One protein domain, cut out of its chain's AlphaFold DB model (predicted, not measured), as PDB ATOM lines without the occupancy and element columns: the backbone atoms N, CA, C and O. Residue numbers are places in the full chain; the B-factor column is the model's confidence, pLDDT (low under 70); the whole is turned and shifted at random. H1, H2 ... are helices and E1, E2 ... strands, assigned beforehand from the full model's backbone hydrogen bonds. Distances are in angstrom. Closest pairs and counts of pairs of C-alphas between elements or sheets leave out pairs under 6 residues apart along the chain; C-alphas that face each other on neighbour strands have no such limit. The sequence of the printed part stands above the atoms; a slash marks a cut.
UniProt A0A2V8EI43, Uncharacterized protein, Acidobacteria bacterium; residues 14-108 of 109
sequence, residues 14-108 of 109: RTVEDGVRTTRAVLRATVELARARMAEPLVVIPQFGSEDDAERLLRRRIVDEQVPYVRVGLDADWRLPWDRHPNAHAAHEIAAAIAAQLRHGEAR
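AT A GLANCE: This is residues 14 to 108 of the 109 residues of an uncharacterized protein of Acidobacteria bacterium (UniProt A0A2V8EI43). A small sheet of two parallel strands, E1 beside E2, stands in the middle of a flat model, with H3 over one face and H2 over the other. The long helix H1 runs past the end where the strands begin, and the unnamed stretch 75 to 87 lies beyond the end where they finish. The printed part has 95 residues, with three named helices and two named strands in the order H1, E1, H2, E2, H3; the class is mostly helix. It is only just compact, close to loose, with a radius of gyration of the C-alphas of 14.8 A and spans of 41 by 39 by 20 A.

HOW THE PARTS SIT: E1, residues 43 to 48, and E2, residues 69 to 74, are parallel neighbours, their directions 20 degrees apart. N 45 and O 70, at 2.9 A, and N 74 and O 47, at 2.8 A, are within hydrogen-bond range. With H2, residues 53 to 62, they form a strand-helix-strand unit, two parallel neighbour strands with a helix between them in the chain; its crossover is right-handed. The closest C-alphas of E2 and H3, residues 88 to 106, are those of Val 72 and Ile 94, 6.1 A apart. H1, residues 14 to 36, touches H2 with residues 20 to 24 alone, at a steep tilt of 47 degrees, the same way; the closest C-alphas are those of Arg 24 and Ile 62, 4.9 A apart. H3 is apart from H1 and from H2. In H1, H2 and H3 every O i to N i+4 pair is within hydrogen-bond range.

IN THESE COORDINATES: H1 begins at C-alpha 14 (-22.961, -12.780, 61.263) and is 32.6 A long. E1 measures 16.2 A, H2 14.2 A and E2 15.8 A. H3, 27.1 A long, ends at C-alpha 106 (-33.739, 8.123, 27.999).

THE WHOLE: The C-alphas farthest apart, of Arg 14 and Ala 107, are 42.6 A apart. The printed part has no cut. The link from E2 to H3 is long, 13 residues. The mean pLDDT of the printed part is 94.0; residues 107 to 108 are under 70.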
ATOM      1  N   ARG A  14     -21.794 -12.060  61.786       82.19
ATOM      2  CA  ARG A  14     -22.961 -12.780  61.263       82.19
ATOM      3  C   ARG A  14     -24.155 -11.860  60.991       82.19
ATOM      4  O   ARG A  14     -24.713 -11.923  59.906       82.19
ATOM      5  N   THR A  15     -24.506 -10.971  61.920       84.50
ATOM      6  CA  THR A  15     -25.612 -10.013  61.733       84.50
ATOM      7  C   THR A  15     -25.358  -9.066  60.558       84.50
ATOM      8  O   THR A  15     -26.280  -8.766  59.803       84.50
ATOM      9  N   VAL A  16     -24.113  -8.612  60.373       85.38
ATOM     10  CA  VAL A  16     -23.743  -7.753  59.235       85.38
ATOM     11  C   VAL A  16     -23.839  -8.528  57.922       85.38
ATOM     12  O   VAL A  16     -24.437  -8.036  56.970       85.38
ATOM     13  N   GLU A  17     -23.313  -9.752  57.879       91.62
ATOM     14  CA  GLU A  17     -23.388 -10.628  56.705       91.62
ATOM     15  C   GLU A  17     -24.835 -10.947  56.307       91.62
ATOM     16  O   GLU A  17     -25.207 -10.834  55.137       91.62
ATOM     17  N   ASP A  18     -25.680 -11.276  57.284       91.94
ATOM     18  CA  ASP A  18     -27.102 -11.537  57.063       91.94
ATOM     19  C   ASP A  18     -27.842 -10.274  56.600       91.94
ATOM     20  O   ASP A  18     -28.685 -10.346  55.699       91.94
ATOM     21  N   GLY A  19     -27.487  -9.109  57.152       92.31
ATOM     22  CA  GLY A  19     -28.011  -7.809  56.736       92.31
ATOM     23  C   GLY A  19     -27.636  -7.465  55.295       92.31
ATOM     24  O   GLY A  19     -28.505  -7.089  54.507       92.31
ATOM     25  N   VAL A  20     -26.370  -7.662  54.915       94.50
ATOM     26  CA  VAL A  20     -25.886  -7.469  53.539       94.50
ATOM     27  C   VAL A  20     -26.623  -8.402  52.580       94.50
ATOM     28  O   VAL A  20     -27.147  -7.941  51.563       94.50
ATOM     29  N   ARG A  21     -26.721  -9.697  52.914       95.81
ATOM     30  CA  ARG A  21     -27.420 -10.692  52.086       95.81
ATOM     31  C   ARG A  21     -28.884 -10.312  51.880       95.81
ATOM     32  O   ARG A  21     -29.358 -10.306  50.746       95.81
ATOM     33  N   THR A  22     -29.578  -9.973  52.963       96.56
ATOM     34  CA  THR A  22     -31.002  -9.614  52.932       96.56
ATOM     35  C   THR A  22     -31.235  -8.339  52.132       96.56
ATOM     36  O   THR A  22     -32.067  -8.327  51.229       96.56
ATOM     37  N   THR A  23     -30.462  -7.283  52.398       96.12
ATOM     38  CA  THR A  23     -30.622  -5.990  51.713       96.12
ATOM     39  C   THR A  23     -30.370  -6.129  50.214       96.12
ATOM     40  O   THR A  23     -31.174  -5.660  49.409       96.12
ATOM     41  N   ARG A  24     -29.310  -6.851  49.820       97.00
ATOM     42  CA  ARG A  24     -29.015  -7.136  48.408       97.00
ATOM     43  C   ARG A  24     -30.159  -7.891  47.733       97.00
ATOM     44  O   ARG A  24     -30.555  -7.532  46.626       97.00
ATOM     45  N   ALA A  25     -30.694  -8.923  48.389       97.44
ATOM     46  CA  ALA A  25     -31.794  -9.714  47.845       97.44
ATOM     47  C   ALA A  25     -33.057  -8.864  47.629       97.44
ATOM     48  O   ALA A  25     -33.656  -8.925  46.556       97.44
ATOM     49  N   VAL A  26     -33.421  -8.028  48.606       98.00
ATOM     50  CA  VAL A  26     -34.601  -7.153  48.528       98.00
ATOM     51  C   VAL A  26     -34.457  -6.103  47.427       98.00
ATOM     52  O   VAL A  26     -35.375  -5.933  46.623       98.00
ATOM     53  N   LEU A  27     -33.311  -5.419  47.350       97.81
ATOM     54  CA  LEU A  27     -33.074  -4.411  46.314       97.81
ATOM     55  C   LEU A  27     -33.128  -5.030  44.917       97.81
ATOM     56  O   LEU A  27     -33.816  -4.512  44.039       97.81
ATOM     57  N   ARG A  28     -32.466  -6.175  44.725       97.75
ATOM     58  CA  ARG A  28     -32.476  -6.888  43.446       97.75
ATOM     59  C   ARG A  28     -33.890  -7.313  43.049       97.75
ATOM     60  O   ARG A  28     -34.309  -7.014  41.934       97.75
ATOM     61  N   ALA A  29     -34.637  -7.940  43.958       98.12
ATOM     62  CA  ALA A  29     -36.012  -8.359  43.692       98.12
ATOM     63  C   ALA A  29     -36.918  -7.163  43.344       98.12
ATOM     64  O   ALA A  29     -37.755  -7.253  42.451       98.12
ATOM     65  N   THR A  30     -36.715  -6.017  43.998       98.06
ATOM     66  CA  THR A  30     -37.466  -4.782  43.721       98.06
ATOM     67  C   THR A  30     -37.170  -4.241  42.319       98.06
ATOM     68  O   THR A  30     -38.088  -3.868  41.588       98.06
ATOM     69  N   VAL A  31     -35.900  -4.249  41.907       97.94
ATOM     70  CA  VAL A  31     -35.470  -3.846  40.557       97.94
ATOM     71  C   VAL A  31     -36.013  -4.794  39.489       97.94
ATOM     72  O   VAL A  31     -36.522  -4.339  38.464       97.94
ATOM     73  N   GLU A  32     -35.929  -6.105  39.718       98.00
ATOM     74  CA  GLU A  32     -36.491  -7.124  38.823       98.00
ATOM     75  C   GLU A  32     -38.006  -6.940  38.667       98.00
ATOM     76  O   GLU A  32     -38.528  -6.965  37.551       98.00
ATOM     77  N   LEU A  33     -38.705  -6.662  39.768       98.38
ATOM     78  CA  LEU A  33     -40.143  -6.424  39.777       98.38
ATOM     79  C   LEU A  33     -40.545  -5.158  39.007       98.38
ATOM     80  O   LEU A  33     -41.540  -5.176  38.281       98.38
ATOM     81  N   ALA A  34     -39.792  -4.066  39.153       97.75
ATOM     82  CA  ALA A  34     -40.020  -2.839  38.392       97.75
ATOM     83  C   ALA A  34     -39.873  -3.095  36.883       97.75
ATOM     84  O   ALA A  34     -40.769  -2.757  36.108       97.75
ATOM     85  N   ARG A  35     -38.805  -3.797  36.479       96.06
ATOM     86  CA  ARG A  35     -38.567  -4.178  35.077       96.06
ATOM     87  C   ARG A  35     -39.664  -5.077  34.521       96.06
ATOM     88  O   ARG A  35     -40.120  -4.848  33.406       96.06
ATOM     89  N   ALA A  36     -40.131  -6.054  35.300       98.25
ATOM     90  CA  ALA A  36     -41.236  -6.929  34.908       98.25
ATOM     91  C   ALA A  36     -42.545  -6.159  34.651       98.25
ATOM     92  O   ALA A  36     -43.399  -6.623  33.902       98.25
ATOM     93  N   ARG A  37     -42.692  -4.965  35.241       97.88
ATOM     94  CA  ARG A  37     -43.805  -4.035  34.998       97.88
ATOM     95  C   ARG A  37     -43.480  -2.925  33.998       97.88
ATOM     96  O   ARG A  37     -44.212  -1.945  33.935       97.88
ATOM     97  N   MET A  38     -42.402  -3.068  33.225       96.19
ATOM     98  CA  MET A  38     -41.941  -2.078  32.244       96.19
ATOM     99  C   MET A  38     -41.638  -0.693  32.849       96.19
ATOM    100  O   MET A  38     -41.658   0.309  32.139       96.19
ATOM    101  N   ALA A  39     -41.333  -0.626  34.148       95.50
ATOM    102  CA  ALA A  39     -40.868   0.592  34.805       95.50
ATOM    103  C   ALA A  39     -39.333   0.665  34.791       95.50
ATOM    104  O   ALA A  39     -38.662  -0.369  34.854       95.50
ATOM    105  N   GLU A  40     -38.777   1.881  34.748       93.69
ATOM    106  CA  GLU A  40     -37.333   2.120  34.874       93.69
ATOM    107  C   GLU A  40     -36.937   2.190  36.360       93.69
ATOM    108  O   GLU A  40     -37.341   3.126  37.055       93.69
ATOM    109  N   PRO A  41     -36.170   1.220  36.888       95.69
ATOM    110  CA  PRO A  41     -35.748   1.248  38.280       95.69
ATOM    111  C   PRO A  41     -34.543   2.168  38.493       95.69
ATOM    112  O   PRO A  41     -33.557   2.098  37.762       95.69
ATOM    113  N   LEU A  42     -34.570   2.940  39.580       96.69
ATOM    114  CA  LEU A  42     -33.426   3.708  40.063       96.69
ATOM    115  C   LEU A  42     -33.418   3.727  41.596       96.69
ATOM    116  O   LEU A  42     -34.351   4.224  42.220       96.69
ATOM    117  N   VAL A  43     -32.361   3.191  42.209       97.06
ATOM    118  CA  VAL A  43     -32.139   3.269  43.661       97.06
ATOM    119  C   VAL A  43     -31.425   4.580  43.996       97.06
ATOM    120  O   VAL A  43     -30.451   4.948  43.345       97.06
ATOM    121  N   VAL A  44     -31.879   5.296  45.022       97.50
ATOM    122  CA  VAL A  44     -31.301   6.588  45.424       97.50
ATOM    123  C   VAL A  44     -30.534   6.417  46.728       97.50
ATOM    124  O   VAL A  44     -31.068   5.861  47.687       97.50
ATOM    125  N   ILE A  45     -29.292   6.903  46.771       96.62
ATOM    126  CA  ILE A  45     -28.421   6.849  47.953       96.62
ATOM    127  C   ILE A  45     -28.033   8.276  48.359       96.62
ATOM    128  O   ILE A  45     -27.076   8.825  47.805       96.62
ATOM    129  N   PRO A  46     -28.756   8.887  49.313       96.25
ATOM    130  CA  PRO A  46     -28.330  10.127  49.951       96.25
ATOM    131  C   PRO A  46     -27.099   9.866  50.829       96.25
ATOM    132  O   PRO A  46     -27.177   9.100  51.789       96.25
ATOM    133  N   GLN A  47     -25.972  10.502  50.511       96.25
ATOM    134  CA  GLN A  47     -24.739  10.450  51.296       96.25
ATOM    135  C   GLN A  47     -24.511  11.811  51.945       96.25
ATOM    136  O   GLN A  47     -24.144  12.762  51.265       96.25
ATOM    137  N   PHE A  48     -24.707  11.899  53.255       95.00
ATOM    138  CA  PHE A  48     -24.416  13.113  54.013       95.00
ATOM    139  C   PHE A  48     -22.951  13.134  54.443       95.00
ATOM    140  O   PHE A  48     -22.488  12.188  55.079       95.00
ATOM    141  N   GLY A  49     -22.245  14.220  54.143       93.88
ATOM    142  CA  GLY A  49     -20.813  14.334  54.399       93.88
ATOM    143  C   GLY A  49     -19.982  13.349  53.571       93.88
ATOM    144  O   GLY A  49     -20.420  12.820  52.546       93.88
ATOM    145  N   SER A  50     -18.747  13.110  54.007       93.94
ATOM    146  CA  SER A  50     -17.852  12.148  53.363       93.94
ATOM    147  C   SER A  50     -18.281  10.709  53.646       93.94
ATOM    148  O   SER A  50     -18.508  10.361  54.800       93.94
ATOM    149  N   GLU A  51     -18.299   9.873  52.608       95.06
ATOM    150  CA  GLU A  51     -18.469   8.423  52.751       95.06
ATOM    151  C   GLU A  51     -17.268   7.812  53.484       95.06
ATOM    152  O   GLU A  51     -16.128   7.930  53.017       95.06
ATOM    153  N   ASP A  52     -17.521   7.128  54.598       94.25
ATOM    154  CA  ASP A  52     -16.469   6.430  55.336       94.25
ATOM    155  C   ASP A  52     -16.125   5.049  54.734       94.25
ATOM    156  O   ASP A  52     -16.721   4.569  53.763       94.25
ATOM    157  N   ASP A  53     -15.090   4.400  55.273       95.06
ATOM    158  CA  ASP A  53     -14.599   3.108  54.776       95.06
ATOM    159  C   ASP A  53     -15.619   1.973  54.933       95.06
ATOM    160  O   ASP A  53     -15.713   1.100  54.063       95.06
ATOM    161  N   ALA A  54     -16.392   1.986  56.019       90.88
ATOM    162  CA  ALA A  54     -17.403   0.976  56.293       90.88
ATOM    163  C   ALA A  54     -18.632   1.180  55.398       90.88
ATOM    164  O   ALA A  54     -19.116   0.216  54.800       90.88
ATOM    165  N   GLU A  55     -19.092   2.420  55.237       93.19
ATOM    166  CA  GLU A  55     -20.162   2.810  54.315       93.19
ATOM    167  C   GLU A  55     -19.810   2.422  52.878       93.19
ATOM    168  O   GLU A  55     -20.594   1.755  52.195       93.19
ATOM    169  N   ARG A  56     -18.588   2.735  52.438       95.62
ATOM    170  CA  ARG A  56     -18.094   2.367  51.108       95.62
ATOM    171  C   ARG A  56     -18.045   0.859  50.902       95.62
ATOM    172  O   ARG A  56     -18.427   0.373  49.835       95.62
ATOM    173  N   LEU A  57     -17.572   0.109  51.899       94.62
ATOM    174  CA  LEU A  57     -17.562  -1.352  51.850       94.62
ATOM    175  C   LEU A  57     -18.991  -1.903  51.746       94.62
ATOM    176  O   LEU A  57     -19.247  -2.780  50.922       94.62
ATOM    177  N   LEU A  58     -19.930  -1.384  52.538       94.25
ATOM    178  CA  LEU A  58     -21.329  -1.807  52.501       94.25
ATOM    179  C   LEU A  58     -21.986  -1.476  51.158       94.25
ATOM    180  O   LEU A  58     -22.597  -2.364  50.562       94.25
ATOM    181  N   ARG A  59     -21.805  -0.261  50.626       95.88
ATOM    182  CA  ARG A  59     -22.328   0.119  49.304       95.88
ATOM    183  C   ARG A  59     -21.804  -0.805  48.208       95.88
ATOM    184  O   ARG A  59     -22.601  -1.293  47.410       95.88
ATOM    185  N   ARG A  60     -20.505  -1.122  48.214       95.88
ATOM    186  CA  ARG A  60     -19.905  -2.071  47.259       95.88
ATOM    187  C   ARG A  60     -20.549  -3.451  47.314       95.88
ATOM    188  O   ARG A  60     -20.768  -4.084  46.292       95.88
ATOM    189  N   ARG A  61     -20.852  -3.929  48.519       95.62
ATOM    190  CA  ARG A  61     -21.400  -5.275  48.727       95.62
ATOM    191  C   ARG A  61     -22.901  -5.375  48.463       95.62
ATOM    192  O   ARG A  61     -23.384  -6.459  48.134       95.62
ATOM    193  N   ILE A  62     -23.633  -4.283  48.668       96.06
ATOM    194  CA  ILE A  62     -25.099  -4.252  48.611       96.06
ATOM    195  C   ILE A  62     -25.599  -3.731  47.261       96.06
ATOM    196  O   ILE A  62     -26.584  -4.254  46.743       96.06
ATOM    197  N   VAL A  63     -24.942  -2.711  46.706       96.19
ATOM    198  CA  VAL A  63     -25.478  -1.895  45.609       96.19
ATOM    199  C   VAL A  63     -24.622  -1.990  44.351       96.19
ATOM    200  O   VAL A  63     -25.178  -2.236  43.280       96.19
ATOM    201  N   ASP A  64     -23.303  -1.798  44.461       93.44
ATOM    202  CA  ASP A  64     -22.429  -1.731  43.284       93.44
ATOM    203  C   ASP A  64     -22.575  -3.002  42.429       93.44
ATOM    204  O   ASP A  64     -22.560  -4.125  42.935       93.44
ATOM    205  N   GLU A  65     -22.781  -2.808  41.123       89.25
ATOM    206  CA  GLU A  65     -23.015  -3.867  40.123       89.25
ATOM    207  C   GLU A  65     -24.288  -4.718  40.339       89.25
ATOM    208  O   GLU A  65     -24.593  -5.582  39.520       89.25
ATOM    209  N   GLN A  66     -25.063  -4.484  41.406       90.31
ATOM    210  CA  GLN A  66     -26.274  -5.253  41.727       90.31
ATOM    211  C   GLN A  66     -27.549  -4.596  41.207       90.31
ATOM    212  O   GLN A  66     -28.468  -5.283  40.763       90.31
ATOM    213  N   VAL A  67     -27.622  -3.269  41.297       95.81
ATOM    214  CA  VAL A  67     -28.815  -2.482  40.969       95.81
ATOM    215  C   VAL A  67     -28.422  -1.145  40.335       95.81
ATOM    216  O   VAL A  67     -27.363  -0.609  40.659       95.81
ATOM    217  N   PRO A  68     -29.252  -0.575  39.444       95.62
ATOM    218  CA  PRO A  68     -29.056   0.796  38.989       95.62
ATOM    219  C   PRO A  68     -29.269   1.753  40.160       95.62
ATOM    220  O   PRO A  68     -30.297   1.692  40.839       95.62
ATOM    221  N   TYR A  69     -28.308   2.643  40.392       96.75
ATOM    222  CA  TYR A  69     -28.402   3.617  41.468       96.75
ATOM    223  C   TYR A  69     -27.837   4.981  41.084       96.75
ATOM    224  O   TYR A  69     -27.032   5.107  40.162       96.75
ATOM    225  N   VAL A  70     -28.251   5.996  41.837       96.94
ATOM    226  CA  VAL A  70     -27.641   7.324  41.866       96.94
ATOM    227  C   VAL A  70     -27.235   7.641  43.301       96.94
ATOM    228  O   VAL A  70     -28.021   7.474  44.237       96.94
ATOM    229  N   ARG A  71     -25.986   8.074  43.485       96.69
ATOM    230  CA  ARG A  71     -25.493   8.567  44.774       96.69
ATOM    231  C   ARG A  71     -25.522  10.087  44.762       96.69
ATOM    232  O   ARG A  71     -24.972  10.696  43.850       96.69
ATOM    233  N   VAL A  72     -26.140  10.673  45.780       97.88
ATOM    234  CA  VAL A  72     -26.289  12.123  45.925       97.88
ATOM    235  C   VAL A  72     -25.470  12.554  47.131       97.88
ATOM    236  O   VAL A  72     -25.809  12.197  48.256       97.88
ATOM    237  N   GLY A  73     -24.365  13.259  46.890       96.94
ATOM    238  CA  GLY A  73     -23.572  13.861  47.960       96.94
ATOM    239  C   GLY A  73     -24.302  15.075  48.522       96.94
ATOM    240  O   GLY A  73     -24.700  15.953  47.762       96.94
ATOM    241  N   LEU A  74     -24.494  15.102  49.833       97.31
ATOM    242  CA  LEU A  74     -25.212  16.136  50.566       97.31
ATOM    243  C   LEU A  74     -24.318  16.659  51.682       97.31
ATOM    244  O   LEU A  74     -23.588  15.889  52.310       97.31
ATOM    245  N   ASP A  75     -24.398  17.952  51.967       95.31
ATOM    246  CA  ASP A  75     -23.737  18.498  53.148       95.31
ATOM    247  C   ASP A  75     -24.361  17.916  54.428       95.31
ATOM    248  O   ASP A  75     -25.574  17.695  54.492       95.31
ATOM    249  N   ALA A  76     -23.538  17.653  55.447       92.62
ATOM    250  CA  ALA A  76     -23.985  17.087  56.716       92.62
ATOM    251  C   ALA A  76     -25.042  17.958  57.419       92.62
ATOM    252  O   ALA A  76     -25.926  17.404  58.083       92.62
ATOM    253  N   ASP A  77     -24.990  19.276  57.207       94.62
ATOM    254  CA  ASP A  77     -25.901  20.259  57.792       94.62
ATOM    255  C   ASP A  77     -27.222  20.382  57.020       94.62
ATOM    256  O   ASP A  77     -28.159  21.042  57.475       94.62
ATOM    257  N   TRP A  78     -27.374  19.712  55.871       96.69
ATOM    258  CA  TRP A  78     -28.618  19.742  55.094       96.69
ATOM    259  C   TRP A  78     -29.687  18.776  55.615       96.69
ATOM    260  O   TRP A  78     -30.434  18.149  54.856       96.69
ATOM    261  N   ARG A  79     -29.771  18.664  56.936       95.88
ATOM    262  CA  ARG A  79     -30.770  17.874  57.648       95.88
ATOM    263  C   ARG A  79     -31.768  18.783  58.345       95.88
ATOM    264  O   ARG A  79     -31.530  19.972  58.557       95.88
ATOM    265  N   LEU A  80     -32.919  18.223  58.679       93.88
ATOM    266  CA  LEU A  80     -33.877  18.891  59.551       93.88
ATOM    267  C   LEU A  80     -33.320  18.963  60.992       93.88
ATOM    268  O   LEU A  80     -32.651  18.033  61.441       93.88
ATOM    269  N   PRO A  81     -33.583  20.034  61.763       90.19
ATOM    270  CA  PRO A  81     -33.190  20.071  63.170       90.19
ATOM    271  C   PRO A  81     -33.809  18.896  63.942       90.19
ATOM    272  O   PRO A  81     -35.015  18.679  63.858       90.19
ATOM    273  N   TRP A  82     -32.991  18.161  64.705       88.06
ATOM    274  CA  TRP A  82     -33.385  16.971  65.492       88.06
ATOM    275  C   TRP A  82     -33.847  15.756  64.685       88.06
ATOM    276  O   TRP A  82     -34.271  14.756  65.263       88.06
ATOM    277  N   ASP A  83     -33.713  15.811  63.365       85.75
ATOM    278  CA  ASP A  83     -34.114  14.747  62.469       85.75
ATOM    279  C   ASP A  83     -32.969  14.445  61.491       85.75
ATOM    280  O   ASP A  83     -32.260  15.316  60.999       85.75
ATOM    281  N   ARG A  84     -32.734  13.161  61.234       90.12
ATOM    282  CA  ARG A  84     -31.705  12.731  60.289       90.12
ATOM    283  C   ARG A  84     -32.175  12.849  58.833       90.12
ATOM    284  O   ARG A  84     -31.375  12.586  57.940       90.12
ATOM    285  N   HIS A  85     -33.418  13.230  58.559       95.06
ATOM    286  CA  HIS A  85     -33.907  13.371  57.189       95.06
ATOM    287  C   HIS A  85     -33.372  14.625  56.471       95.06
ATOM    288  O   HIS A  85     -33.053  15.623  57.124       95.06
ATOM    289  N   PRO A  86     -33.285  14.582  55.125       96.81
ATOM    290  CA  PRO A  86     -32.975  15.746  54.296       96.81
ATOM    291  C   PRO A  86     -33.901  16.934  54.584       96.81
ATOM    292  O   PRO A  86     -35.113  16.762  54.717       96.81
ATOM    293  N   ASN A  87     -33.346  18.146  54.616       97.31
ATOM    294  CA  ASN A  87     -34.143  19.372  54.577       97.31
ATOM    295  C   ASN A  87     -34.622  19.687  53.141       97.31
ATOM    296  O   ASN A  87     -34.341  18.952  52.192       97.31
ATOM    297  N   ALA A  88     -35.340  20.803  52.967       97.56
ATOM    298  CA  ALA A  88     -35.876  21.204  51.663       97.56
ATOM    299  C   ALA A  88     -34.789  21.392  50.587       97.56
ATOM    300  O   ALA A  88     -35.016  21.060  49.424       97.56
ATOM    301  N   HIS A  89     -33.608  21.884  50.970       97.62
ATOM    302  CA  HIS A  89     -32.499  22.058  50.040       97.62
ATOM    303  C   HIS A  89     -31.923  20.707  49.600       97.62
ATOM    304  O   HIS A  89     -31.858  20.438  48.405       97.62
ATOM    305  N   ALA A  90     -31.622  19.801  50.535       97.94
ATOM    306  CA  ALA A  90     -31.164  18.458  50.180       97.94
ATOM    307  C   ALA A  90     -32.203  17.669  49.366       97.94
ATOM    308  O   ALA A  90     -31.837  16.933  48.452       97.94
ATOM    309  N   ALA A  91     -33.500  17.833  49.646       98.06
ATOM    310  CA  ALA A  91     -34.559  17.228  48.840       98.06
ATOM    311  C   ALA A  91     -34.541  17.733  47.385       98.06
ATOM    312  O   ALA A  91     -34.731  16.940  46.461       98.06
ATOM    313  N   HIS A  92     -34.272  19.027  47.176       98.38
ATOM    314  CA  HIS A  92     -34.105  19.601  45.841       98.38
ATOM    315  C   HIS A  92     -32.910  18.983  45.102       98.38
ATOM    316  O   HIS A  92     -33.064  18.543  43.964       98.38
ATOM    317  N   GLU A  93     -31.758  18.864  45.763       98.44
ATOM    318  CA  GLU A  93     -30.555  18.249  45.181       98.44
ATOM    319  C   GLU A  93     -30.777  16.773  44.817       98.44
ATOM    320  O   GLU A  93     -30.407  16.322  43.730       98.44
ATOM    321  N   ILE A  94     -31.466  16.019  45.682       98.50
ATOM    322  CA  ILE A  94     -31.863  14.634  45.392       98.50
ATOM    323  C   ILE A  94     -32.757  14.580  44.146       98.50
ATOM    324  O   ILE A  94     -32.518  13.766  43.250       98.50
ATOM    325  N   ALA A  95     -33.771  15.444  44.063       98.31
ATOM    326  CA  ALA A  95     -34.680  15.487  42.922       98.31
ATOM    327  C   ALA A  95     -33.952  15.844  41.616       98.31
ATOM    328  O   ALA A  95     -34.183  15.207  40.584       98.31
ATOM    329  N   ALA A  96     -33.037  16.816  41.659       98.31
ATOM    330  CA  ALA A  96     -32.229  17.214  40.512       98.31
ATOM    331  C   ALA A  96     -31.349  16.059  40.007       98.31
ATOM    332  O   ALA A  96     -31.321  15.792  38.801       98.31
ATOM    333  N   ALA A  97     -30.699  15.326  40.917       98.12
ATOM    334  CA  ALA A  97     -29.872  14.170  40.579       98.12
ATOM    335  C   ALA A  97     -30.689  13.028  39.949       98.12
ATOM    336  O   ALA A  97     -30.271  12.451  38.942       98.12
ATOM    337  N   ILE A  98     -31.878  12.736  40.489       97.38
ATOM    338  CA  ILE A  98     -32.797  11.745  39.908       97.38
ATOM    339  C   ILE A  98     -33.198  12.163  38.491       97.38
ATOM    340  O   ILE A  98     -33.081  11.373  37.555       97.38
ATOM    341  N   ALA A  99     -33.631  13.413  38.314       96.88
ATOM    342  CA  ALA A  99     -34.081  13.910  37.021       96.88
ATOM    343  C   ALA A  99     -32.956  13.893  35.971       96.88
ATOM    344  O   ALA A  99     -33.194  13.532  34.819       96.88
ATOM    345  N   ALA A 100     -31.727  14.246  36.359       96.06
ATOM    346  CA  ALA A 100     -30.562  14.143  35.484       96.06
ATOM    347  C   ALA A 100     -30.307  12.690  35.062       96.06
ATOM    348  O   ALA A 100     -30.167  12.411  33.872       96.06
ATOM    349  N   GLN A 101     -30.320  11.758  36.017       94.56
ATOM    350  CA  GLN A 101     -30.069  10.347  35.742       94.56
ATOM    351  C   GLN A 101     -31.115   9.737  34.802       94.56
ATOM    352  O   GLN A 101     -30.752   9.003  33.882       94.56
ATOM    353  N   LEU A 102     -32.396  10.065  34.997       91.69
ATOM    354  CA  LEU A 102     -33.478   9.578  34.141       91.69
ATOM    355  C   LEU A 102     -33.356  10.118  32.709       91.69
ATOM    356  O   LEU A 102     -33.402   9.326  31.770       91.69
ATOM    357  N   ARG A 103     -33.061  11.414  32.528       92.81
ATOM    358  CA  ARG A 103     -32.804  11.994  31.194       92.81
ATOM    359  C   ARG A 103     -31.616  11.339  30.484       92.81
ATOM    360  O   ARG A 103     -31.671  11.070  29.287       92.81
ATOM    361  N   HIS A 104     -30.534  11.048  31.209       86.06
ATOM    362  CA  HIS A 104     -29.397  10.316  30.645       86.06
ATOM    363  C   HIS A 104     -29.752   8.873  30.256       86.06
ATOM    364  O   HIS A 104     -29.150   8.329  29.331       86.06
ATOM    365  N   GLY A 105     -30.686   8.238  30.967       79.44
ATOM    366  CA  GLY A 105     -31.208   6.912  30.635       79.44
ATOM    367  C   GLY A 105     -32.062   6.915  29.369       79.44
ATOM    368  O   GLY A 105     -31.884   6.039  28.528       79.44
ATOM    369  N   GLU A 106     -32.927   7.919  29.207       73.19
ATOM    370  CA  GLU A 106     -33.739   8.123  27.999       73.19
ATOM    371  C   GLU A 106     -32.870   8.316  26.754       73.19
ATOM    372  O   GLU A 106     -33.106   7.666  25.745       73.19
ATOM    373  N   ALA A 107     -31.810   9.126  26.837       62.66
ATOM    374  CA  ALA A 107     -30.913   9.389  25.707       62.66
ATOM    375  C   ALA A 107     -30.092   8.167  25.232       62.66
ATOM    376  O   ALA A 107     -29.455   8.234  24.184       62.66
ATOM    377  N   ARG A 108     -30.049   7.077  26.013       64.44
ATOM    378  CA  ARG A 108     -29.336   5.828  25.673       64.44
ATOM    379  C   ARG A 108     -30.252   4.721  25.136       64.44
ATOM    380  O   ARG A 108     -29.739   3.648  24.821       64.44
TER     381      ARG A 108